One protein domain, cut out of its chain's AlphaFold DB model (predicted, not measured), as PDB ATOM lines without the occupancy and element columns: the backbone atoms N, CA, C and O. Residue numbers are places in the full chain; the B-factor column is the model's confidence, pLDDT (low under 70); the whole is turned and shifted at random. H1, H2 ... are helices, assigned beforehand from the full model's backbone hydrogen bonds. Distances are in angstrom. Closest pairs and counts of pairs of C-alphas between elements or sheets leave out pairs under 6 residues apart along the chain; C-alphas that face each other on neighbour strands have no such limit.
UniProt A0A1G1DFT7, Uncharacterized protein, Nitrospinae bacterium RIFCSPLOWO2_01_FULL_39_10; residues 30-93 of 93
ATOM      1  N   THR A  30     254.873 132.248 186.316       98.56
ATOM      2  CA  THR A  30     255.039 131.416 185.117       98.56
ATOM      3  C   THR A  30     254.402 132.059 183.888       98.56
ATOM      4  O   THR A  30     255.017 132.056 182.830       98.56
ATOM      5  N   ARG A  31     253.201 132.642 184.009       98.50
ATOM      6  CA  ARG A  31     252.547 133.323 182.877       98.50
ATOM      7  C   ARG A  31     253.362 134.514 182.388       98.50
ATOM      8  O   ARG A  31     253.620 134.597 181.196       98.50
ATOM      9  N   TYR A  32     253.811 135.376 183.298       98.81
ATOM     10  CA  TYR A  32     254.617 136.532 182.911       98.81
ATOM     11  C   TYR A  32     255.971 136.135 182.311       98.81
ATOM     12  O   TYR A  32     256.394 136.731 181.328       98.81
ATOM     13  N   ARG A  33     256.623 135.090 182.837       98.69
ATOM     14  CA  ARG A  33     257.876 134.569 182.263       98.69
ATOM     15  C   ARG A  33     257.686 133.983 180.866       98.69
ATOM     16  O   ARG A  33     258.545 134.178 180.023       98.69
ATOM     17  N   ILE A  34     256.556 133.324 180.596       98.81
ATOM     18  CA  ILE A  34     256.225 132.859 179.239       98.81
ATOM     19  C   ILE A  34     256.086 134.046 178.276       98.81
ATOM     20  O   ILE A  34     256.577 133.961 177.154       98.81
ATOM     21  N   THR A  35     255.443 135.139 178.700       98.75
ATOM     22  CA  THR A  35     255.345 136.371 177.899       98.75
ATOM     23  C   THR A  35     256.722 136.993 177.654       98.75
ATOM     24  O   THR A  35     257.054 137.302 176.513       98.75
ATOM     25  N   ASP A  36     257.555 137.106 178.689       98.81
ATOM     26  CA  ASP A  36     258.930 137.604 178.563       98.81
ATOM     27  C   ASP A  36     259.767 136.742 177.599       98.81
ATOM     28  O   ASP A  36     260.372 137.258 176.663       98.81
ATOM     29  N   ASP A  37     259.736 135.415 177.746       98.81
ATOM     30  CA  ASP A  37     260.445 134.486 176.858       98.81
ATOM     31  C   ASP A  37     259.943 134.566 175.407       98.81
ATOM     32  O   ASP A  37     260.731 134.470 174.459       98.81
ATOM     33  N   PHE A  38     258.632 134.747 175.217       98.81
ATOM     34  CA  PHE A  38     258.035 134.928 173.897       98.81
ATOM     35  C   PHE A  38     258.612 136.160 173.196       98.81
ATOM     36  O   PHE A  38     259.085 136.050 172.060       98.81
ATOM     37  N   TYR A  39     258.640 137.306 173.874       98.81
ATOM     38  CA  TYR A  39     259.143 138.538 173.279       98.81
ATOM     39  C   TYR A  39     260.660 138.567 173.138       98.81
ATOM     40  O   TYR A  39     261.160 139.003 172.098       98.81
ATOM     41  N   LYS A  40     261.393 137.966 174.083       98.81
ATOM     42  CA  LYS A  40     262.833 137.732 173.926       98.81
ATOM     43  C   LYS A  40     263.151 136.997 172.641       98.81
ATOM     44  O   LYS A  40     264.086 137.346 171.923       98.81
ATOM     45  N   LYS A  41     262.344 135.989 172.317       98.81
ATOM     46  CA  LYS A  41     262.476 135.243 171.069       98.81
ATOM     47  C   LYS A  41     262.031 136.054 169.849       98.81
ATOM     48  O   LYS A  41     262.686 135.946 168.817       98.81
ATOM     49  N   LYS A  42     260.948 136.836 169.949       98.62
ATOM     50  CA  LYS A  42     260.434 137.678 168.852       98.62
ATOM     51  C   LYS A  42     261.455 138.736 168.423       98.62
ATOM     52  O   LYS A  42     261.679 138.902 167.228       98.62
ATOM     53  N   TYR A  43     262.092 139.404 169.383       98.38
ATOM     54  CA  TYR A  43     263.003 140.524 169.127       98.38
ATOM     55  C   TYR A  43     264.489 140.164 169.196       98.38
ATOM     56  O   TYR A  43     265.327 140.954 168.768       98.38
ATOM     57  N   GLY A  44     264.834 138.979 169.703       98.56
ATOM     58  CA  GLY A  44     266.222 138.527 169.821       98.56
ATOM     59  C   GLY A  44     267.033 139.266 170.891       98.56
ATOM     60  O   GLY A  44     268.259 139.260 170.828       98.56
ATOM     61  N   MET A  45     266.366 139.903 171.852       98.56
ATOM     62  CA  MET A  45     266.963 140.704 172.929       98.56
ATOM     63  C   MET A  45     266.086 140.651 174.183       98.56
ATOM     64  O   MET A  45     264.977 140.142 174.118       98.56
ATOM     65  N   ASP A  46     266.556 141.141 175.327       98.69
ATOM     66  CA  ASP A  46     265.704 141.346 176.507       98.69
ATOM     67  C   ASP A  46     264.971 142.698 176.458       98.69
ATOM     68  O   ASP A  46     265.264 143.544 175.611       98.69
ATOM     69  N   PHE A  47     264.003 142.887 177.362       98.50
ATOM     70  CA  PHE A  47     263.183 144.099 177.405       98.50
ATOM     71  C   PHE A  47     264.026 145.358 177.647       98.50
ATOM     72  O   PHE A  47     263.857 146.360 176.961       98.50
ATOM     73  N   ASP A  48     265.004 145.287 178.555       98.44
ATOM     74  CA  ASP A  48     265.888 146.418 178.854       98.44
ATOM     75  C   ASP A  48     266.655 146.892 177.606       98.44
ATOM     76  O   ASP A  48     266.850 148.094 177.416       98.44
ATOM     77  N   ASN A  49     267.132 145.972 176.760       98.62
ATOM     78  CA  ASN A  49     267.775 146.335 175.497       98.62
ATOM     79  C   ASN A  49     266.759 146.808 174.456       98.62
ATOM     80  O   ASN A  49     267.048 147.773 173.754       98.62
ATOM     81  N   PHE A  50     265.573 146.198 174.395       98.56
ATOM     82  CA  PHE A  50     264.481 146.644 173.526       98.56
ATOM     83  C   PHE A  50     264.113 148.116 173.772       98.56
ATOM     84  O   PHE A  50     264.016 148.895 172.819       98.56
ATOM     85  N   GLU A  51     263.994 148.520 175.041       97.81
ATOM     86  CA  GLU A  51     263.754 149.915 175.422       97.81
ATOM     87  C   GLU A  51     264.949 150.815 175.092       97.81
ATOM     88  O   GLU A  51     264.789 151.830 174.417       97.81
ATOM     89  N   LYS A  52     266.169 150.441 175.507       98.31
ATOM     90  CA  LYS A  52     267.388 151.241 175.248       98.31
ATOM     91  C   LYS A  52     267.634 151.487 173.766       98.31
ATOM     92  O   LYS A  52     268.208 152.508 173.390       98.31
ATOM     93  N   GLU A  53     267.259 150.530 172.929       98.12
ATOM     94  CA  GLU A  53     267.418 150.611 171.490       98.12
ATOM     95  C   GLU A  53     266.304 151.394 170.785       98.12
ATOM     96  O   GLU A  53     266.416 151.567 169.569       98.12
ATOM     97  N   ASN A  54     265.274 151.874 171.493       97.25
ATOM     98  CA  ASN A  54     264.096 152.539 170.922       97.25
ATOM     99  C   ASN A  54     263.487 151.735 169.758       97.25
ATOM    100  O   ASN A  54     263.227 152.269 168.677       97.25
ATOM    101  N   VAL A  55     263.292 150.423 169.946       98.06
ATOM    102  CA  VAL A  55     262.819 149.527 168.872       98.06
ATOM    103  C   VAL A  55     261.460 149.968 168.316       98.06
ATOM    104  O   VAL A  55     261.263 149.904 167.105       98.06
ATOM    105  N   VAL A  56     260.564 150.485 169.163       97.69
ATOM    106  CA  VAL A  56     259.265 151.047 168.747       97.69
ATOM    107  C   VAL A  56     259.444 152.160 167.705       97.69
ATOM    108  O   VAL A  56     258.845 152.108 166.630       97.69
ATOM    109  N   GLU A  57     260.329 153.125 167.973       97.81
ATOM    110  CA  GLU A  57     260.633 154.228 167.053       97.81
ATOM    111  C   GLU A  57     261.309 153.720 165.772       97.81
ATOM    112  O   GLU A  57     260.905 154.088 164.669       97.81
ATOM    113  N   LYS A  58     262.289 152.813 165.893       97.62
ATOM    114  CA  LYS A  58     262.964 152.184 164.739       97.62
ATOM    115  C   LYS A  58     261.989 151.441 163.816       97.62
ATOM    116  O   LYS A  58     262.272 151.288 162.630       97.62
ATOM    117  N   GLN A  59     260.865 150.981 164.357       96.44
ATOM    118  CA  GLN A  59     259.782 150.307 163.640       96.44
ATOM    119  C   GLN A  59     258.617 151.257 163.301       96.44
ATOM    120  O   GLN A  59     257.512 150.801 163.004       96.44
ATOM    121  N   ASN A  60     258.870 152.571 163.303       97.31
ATOM    122  CA  ASN A  60     257.927 153.633 162.947       97.31
ATOM    123  C   ASN A  60     256.628 153.619 163.764       97.31
ATOM    124  O   ASN A  60     255.574 153.933 163.210       97.31
ATOM    125  N   TYR A  61     256.691 153.265 165.053       96.00
ATOM    126  CA  TYR A  61     255.514 153.263 165.932       96.00
ATOM    127  C   TYR A  61     254.369 152.431 165.344       96.00
ATOM    128  O   TYR A  61     253.212 152.848 165.291       96.00
ATOM    129  N   SER A  62     254.702 151.267 164.784       98.12
ATOM    130  CA  SER A  62     253.665 150.374 164.295       98.12
ATOM    131  C   SER A  62     252.801 149.912 165.470       98.12
ATOM    132  O   SER A  62     253.305 149.591 166.543       98.12
ATOM    133  N   PHE A  63     251.489 149.829 165.256       97.94
ATOM    134  CA  PHE A  63     250.566 149.370 166.295       97.94
ATOM    135  C   PHE A  63     250.985 148.014 166.895       97.94
ATOM    136  O   PHE A  63     250.809 147.779 168.085       97.94
ATOM    137  N   GLU A  64     251.563 147.132 166.072       98.31
ATOM    138  CA  GLU A  64     252.090 145.844 166.522       98.31
ATOM    139  C   GLU A  64     253.220 146.018 167.544       98.31
ATOM    140  O   GLU A  64     253.104 145.498 168.649       98.31
ATOM    141  N   VAL A  65     254.277 146.775 167.216       98.38
ATOM    142  CA  VAL A  65     255.437 146.922 168.113       98.38
ATOM    143  C   VAL A  65     255.093 147.694 169.387       98.38
ATOM    144  O   VAL A  65     255.673 147.420 170.432       98.38
ATOM    145  N   GLU A  66     254.152 148.639 169.315       98.44
ATOM    146  CA  GLU A  66     253.646 149.351 170.493       98.44
ATOM    147  C   GLU A  66     252.872 148.402 171.412       98.44
ATOM    148  O   GLU A  66     253.165 148.329 172.602       98.44
ATOM    149  N   SER A  67     251.957 147.607 170.847       98.56
ATOM    150  CA  SER A  67     251.192 146.614 171.614       98.56
ATOM    151  C   SER A  67     252.113 145.570 172.251       98.56
ATOM    152  O   SER A  67     251.950 145.216 173.415       98.56
ATOM    153  N   ASP A  68     253.116 145.101 171.505       98.62
ATOM    154  CA  ASP A  68     254.113 144.164 172.018       98.62
ATOM    155  C   ASP A  68     254.926 144.768 173.173       98.62
ATOM    156  O   ASP A  68     255.192 144.080 174.159       98.62
ATOM    157  N   ALA A  69     255.321 146.042 173.064       98.62
ATOM    158  CA  ALA A  69     256.060 146.744 174.108       98.62
ATOM    159  C   ALA A  69     255.234 146.868 175.397       98.62
ATOM    160  O   ALA A  69     255.737 146.529 176.467       98.62
ATOM    161  N   GLU A  70     253.967 147.282 175.292       98.56
ATOM    162  CA  GLU A  70     253.052 147.404 176.436       98.56
ATOM    163  C   GLU A  70     252.802 146.050 177.123       98.56
ATOM    164  O   GLU A  70     252.854 145.935 178.353       98.56
ATOM    165  N   GLU A  71     252.556 144.993 176.342       98.75
ATOM    166  CA  GLU A  71     252.347 143.646 176.879       98.75
ATOM    167  C   GLU A  71     253.609 143.094 177.559       98.75
ATOM    168  O   GLU A  71     253.522 142.441 178.609       98.75
ATOM    169  N   TRP A  72     254.786 143.363 176.988       98.81
ATOM    170  CA  TRP A  72     256.056 142.933 177.562       98.81
ATOM    171  C   TRP A  72     256.391 143.703 178.843       98.81
ATOM    172  O   TRP A  72     256.735 143.070 179.844       98.81
ATOM    173  N   GLU A  73     256.213 145.027 178.864       98.75
ATOM    174  CA  GLU A  73     256.405 145.864 180.056       98.75
ATOM    175  C   GLU A  73     255.533 145.366 181.214       98.75
ATOM    176  O   GLU A  73     256.029 145.088 182.313       98.75
ATOM    177  N   LEU A  74     254.243 145.134 180.944       98.69
ATOM    178  CA  LEU A  74     253.306 144.596 181.927       98.69
ATOM    179  C   LEU A  74     253.773 143.242 182.481       98.69
ATOM    180  O   LEU A  74     253.590 142.953 183.670       98.69
ATOM    181  N   ALA A  75     254.373 142.397 181.640       98.75
ATOM    182  CA  ALA A  75     254.929 141.128 182.082       98.75
ATOM    183  C   ALA A  75     256.160 141.310 182.978       98.75
ATOM    184  O   ALA A  75     256.239 140.666 184.029       98.75
ATOM    185  N   ILE A  76     257.086 142.204 182.621       98.75
ATOM    186  CA  ILE A  76     258.274 142.510 183.429       98.75
ATOM    187  C   ILE A  76     257.877 143.059 184.805       98.75
ATOM    188  O   ILE A  76     258.366 142.581 185.837       98.75
ATOM    189  N   ASP A  77     256.934 143.995 184.857       98.62
ATOM    190  CA  ASP A  77     256.437 144.548 186.117       98.62
ATOM    191  C   ASP A  77     255.642 143.528 186.934       98.62
ATOM    192  O   ASP A  77     255.751 143.467 188.169       98.62
ATOM    193  N   GLY A  78     254.899 142.655 186.253       98.50
ATOM    194  CA  GLY A  78     254.256 141.490 186.842       98.50
ATOM    195  C   GLY A  78     255.255 140.554 187.526       98.50
ATOM    196  O   GLY A  78     255.037 140.160 188.676       98.50
ATOM    197  N   ILE A  79     256.379 140.241 186.869       98.75
ATOM    198  CA  ILE A  79     257.474 139.434 187.436       98.75
ATOM    199  C   ILE A  79     258.012 140.100 188.702       98.75
ATOM    200  O   ILE A  79     257.977 139.485 189.771       98.75
ATOM    201  N   ARG A  80     258.435 141.370 188.610       98.44
ATOM    202  CA  ARG A  80     259.005 142.133 189.738       98.44
ATOM    203  C   ARG A  80     258.056 142.159 190.939       98.44
ATOM    204  O   ARG A  80     258.460 141.909 192.077       98.44
ATOM    205  N   THR A  81     256.771 142.407 190.686       98.31
ATOM    206  CA  THR A  81     255.732 142.470 191.719       98.31
ATOM    207  C   THR A  81     255.533 141.129 192.417       98.31
ATOM    208  O   THR A  81     255.441 141.067 193.646       98.31
ATOM    209  N   ILE A  82     255.440 140.041 191.651       98.12
ATOM    210  CA  ILE A  82     255.191 138.710 192.208       98.12
ATOM    211  C   ILE A  82     256.416 138.183 192.958       98.12
ATOM    212  O   ILE A  82     256.263 137.587 194.024       98.12
ATOM    213  N   GLU A  83     257.627 138.442 192.462       97.19
ATOM    214  CA  GLU A  83     258.861 138.091 193.166       97.19
ATOM    215  C   GLU A  83     258.975 138.821 194.510       97.19
ATOM    216  O   GLU A  83     259.308 138.190 195.515       97.19
ATOM    217  N   LYS A  84     258.610 140.109 194.569       96.94
ATOM    218  CA  LYS A  84     258.535 140.858 195.832       96.94
ATOM    219  C   LYS A  84     257.538 140.227 196.811       96.94
ATOM    220  O   LYS A  84     257.909 139.923 197.941       96.94
ATOM    221  N   LYS A  85     256.309 139.949 196.363       96.00
ATOM    222  CA  LYS A  85     255.274 139.313 197.200       96.00
ATOM    223  C   LYS A  85     255.684 137.924 197.693       96.00
ATOM    224  O   LYS A  85     255.367 137.553 198.818       96.00
ATOM    225  N   MET A  86     256.403 137.149 196.879       94.81
ATOM    226  CA  MET A  86     256.940 135.855 197.313       94.81
ATOM    227  C   MET A  86     258.028 135.996 198.380       94.81
ATOM    228  O   MET A  86     258.044 135.189 199.306       94.81
ATOM    229  N   LYS A  87     258.905 137.005 198.297       93.81
ATOM    230  CA  LYS A  87     259.898 137.278 199.353       93.81
ATOM    231  C   LYS A  87     259.229 137.651 200.675       93.81
ATOM    232  O   LYS A  87     259.562 137.063 201.702       93.81
ATOM    233  N   GLU A  88     258.237 138.542 200.622       93.31
ATOM    234  CA  GLU A  88     257.431 138.944 201.784       93.31
ATOM    235  C   GLU A  88     256.743 137.732 202.432       93.31
ATOM    236  O   GLU A  88     256.784 137.569 203.650       93.31
ATOM    237  N   LEU A  89     256.186 136.825 201.620       90.88
ATOM    238  CA  LEU A  89     255.512 135.613 202.097       90.88
ATOM    239  C   LEU A  89     256.457 134.622 202.806       90.88
ATOM    240  O   LEU A  89     256.031 133.911 203.713       90.88
ATOM    241  N   ILE A  90     257.727 134.564 202.388       83.62
ATOM    242  CA  ILE A  90     258.753 133.665 202.950       83.62
ATOM    243  C   ILE A  90     259.463 134.306 204.165       83.62
ATOM    244  O   ILE A  90     260.203 133.628 204.875       83.62
ATOM    245  N   GLY A  91     259.208 135.587 204.457       75.56
ATOM    246  CA  GLY A  91     259.845 136.315 205.559       75.56
ATOM    247  C   GLY A  91     261.258 136.816 205.240       75.56
ATOM    248  O   GLY A  91     262.045 137.055 206.154       75.56
ATOM    249  N   GLY A  92     261.603 136.955 203.956       55.47
ATOM    250  CA  GLY A  92     262.863 137.567 203.539       55.47
ATOM    251  C   GLY A  92     262.739 139.088 203.499       55.47
ATOM    252  O   GLY A  92     262.027 139.600 202.637       55.47
ATOM    253  N   ASN A  93     263.429 139.778 204.417       40.34
ATOM    254  CA  ASN A  93     263.749 141.207 204.283       40.34
ATOM    255  C   ASN A  93     264.505 141.480 202.976       40.34
ATOM    256  O   ASN A  93     265.406 140.675 202.640       40.34
TER     257      ASN A  93
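What this domain is: This is residues 30 to 93 of the 93 residues of an uncharacterized protein of Nitrospinae bacterium RIFCSPLOWO2_01_FULL_39_10 (UniProt A0A1G1DFT7). One long helix, H4, makes the length of a rod, and a shorter helix, H1, packs on one side of it, running back along it at a slant. The tiny helix H3 packs on residues 65 to 69 of H4, the short helix H2 comes between H1 and H3 along the chain, and residues 85 to 91 stick out at the far end of the rod. The printed part has 64 residues with four named helices, in the order H1, H2, H3, H4, and no named strand; the class is all helix. The whole is loose, with a radius of gyration of the C-alphas of 13.8 A, and its C-alphas span 46 by 19 by 18 A.

How they stand to each other: H4, residues 63 to 90, is the hub and touches three other helices. H1, residues 30 to 43, touches residues 68 to 79 of H4, with the C-alphas of Tyr 32 and Ala 75 the closest at 4.7 A. H1 and H4 run opposite ways at a tilt of 36 degrees, only just steep. H2, residues 47 to 52, only just touches H4 at its residues 72 to 76, with 3 pairs of C-alphas within 8 A; the closest are those of Phe 47 and Trp 72, 7.2 A apart. H2 and H4 run opposite ways at a steep tilt of 56 degrees. H2 also only just touches H1, again with 3 pairs of C-alphas within 8 A, those of Lys 40 and Phe 47 being the closest at 7.3 A; the two run the same way at a steep tilt of 45 degrees. H3, residues 55 to 58, touches residues 65 to 69 of H4, with the C-alphas of Val 56 and Val 65 the closest at 5.7 A. H1 and H3 are apart, and H2 and H3 meet only through their link. The helix packing is mostly crossed, with 0 of 3 pairs at a shallow tilt. In H1, H2 and H4 every O i to N i+4 pair is within hydrogen-bond range; H3 is too short for such a pair.

Where its parts are: H4 is 40.7 A long from C-alpha 63 at (250.566, 149.370, 166.295) to C-alpha 90 at (258.753, 133.665, 202.950). H1 is 20.1 A long and begins with C-alpha 30 at (255.039, 131.416, 185.117). H2 measures 8.6 A and H3 4.9 A from first to last C-alpha.

The domain as a whole: The two C-alphas farthest apart are those of Asn 60 and Gly 91, at 46.0 A. Residues 58 to 63 and residues 85 to 91, of which 85 to 90 belong to H4, stand free. The printed part has no cut, and the three links between helices are tight. The mean pLDDT of the printed part is 95.8; residues 92 to 93 are under 70, and Asn 93 is the chain's last residue.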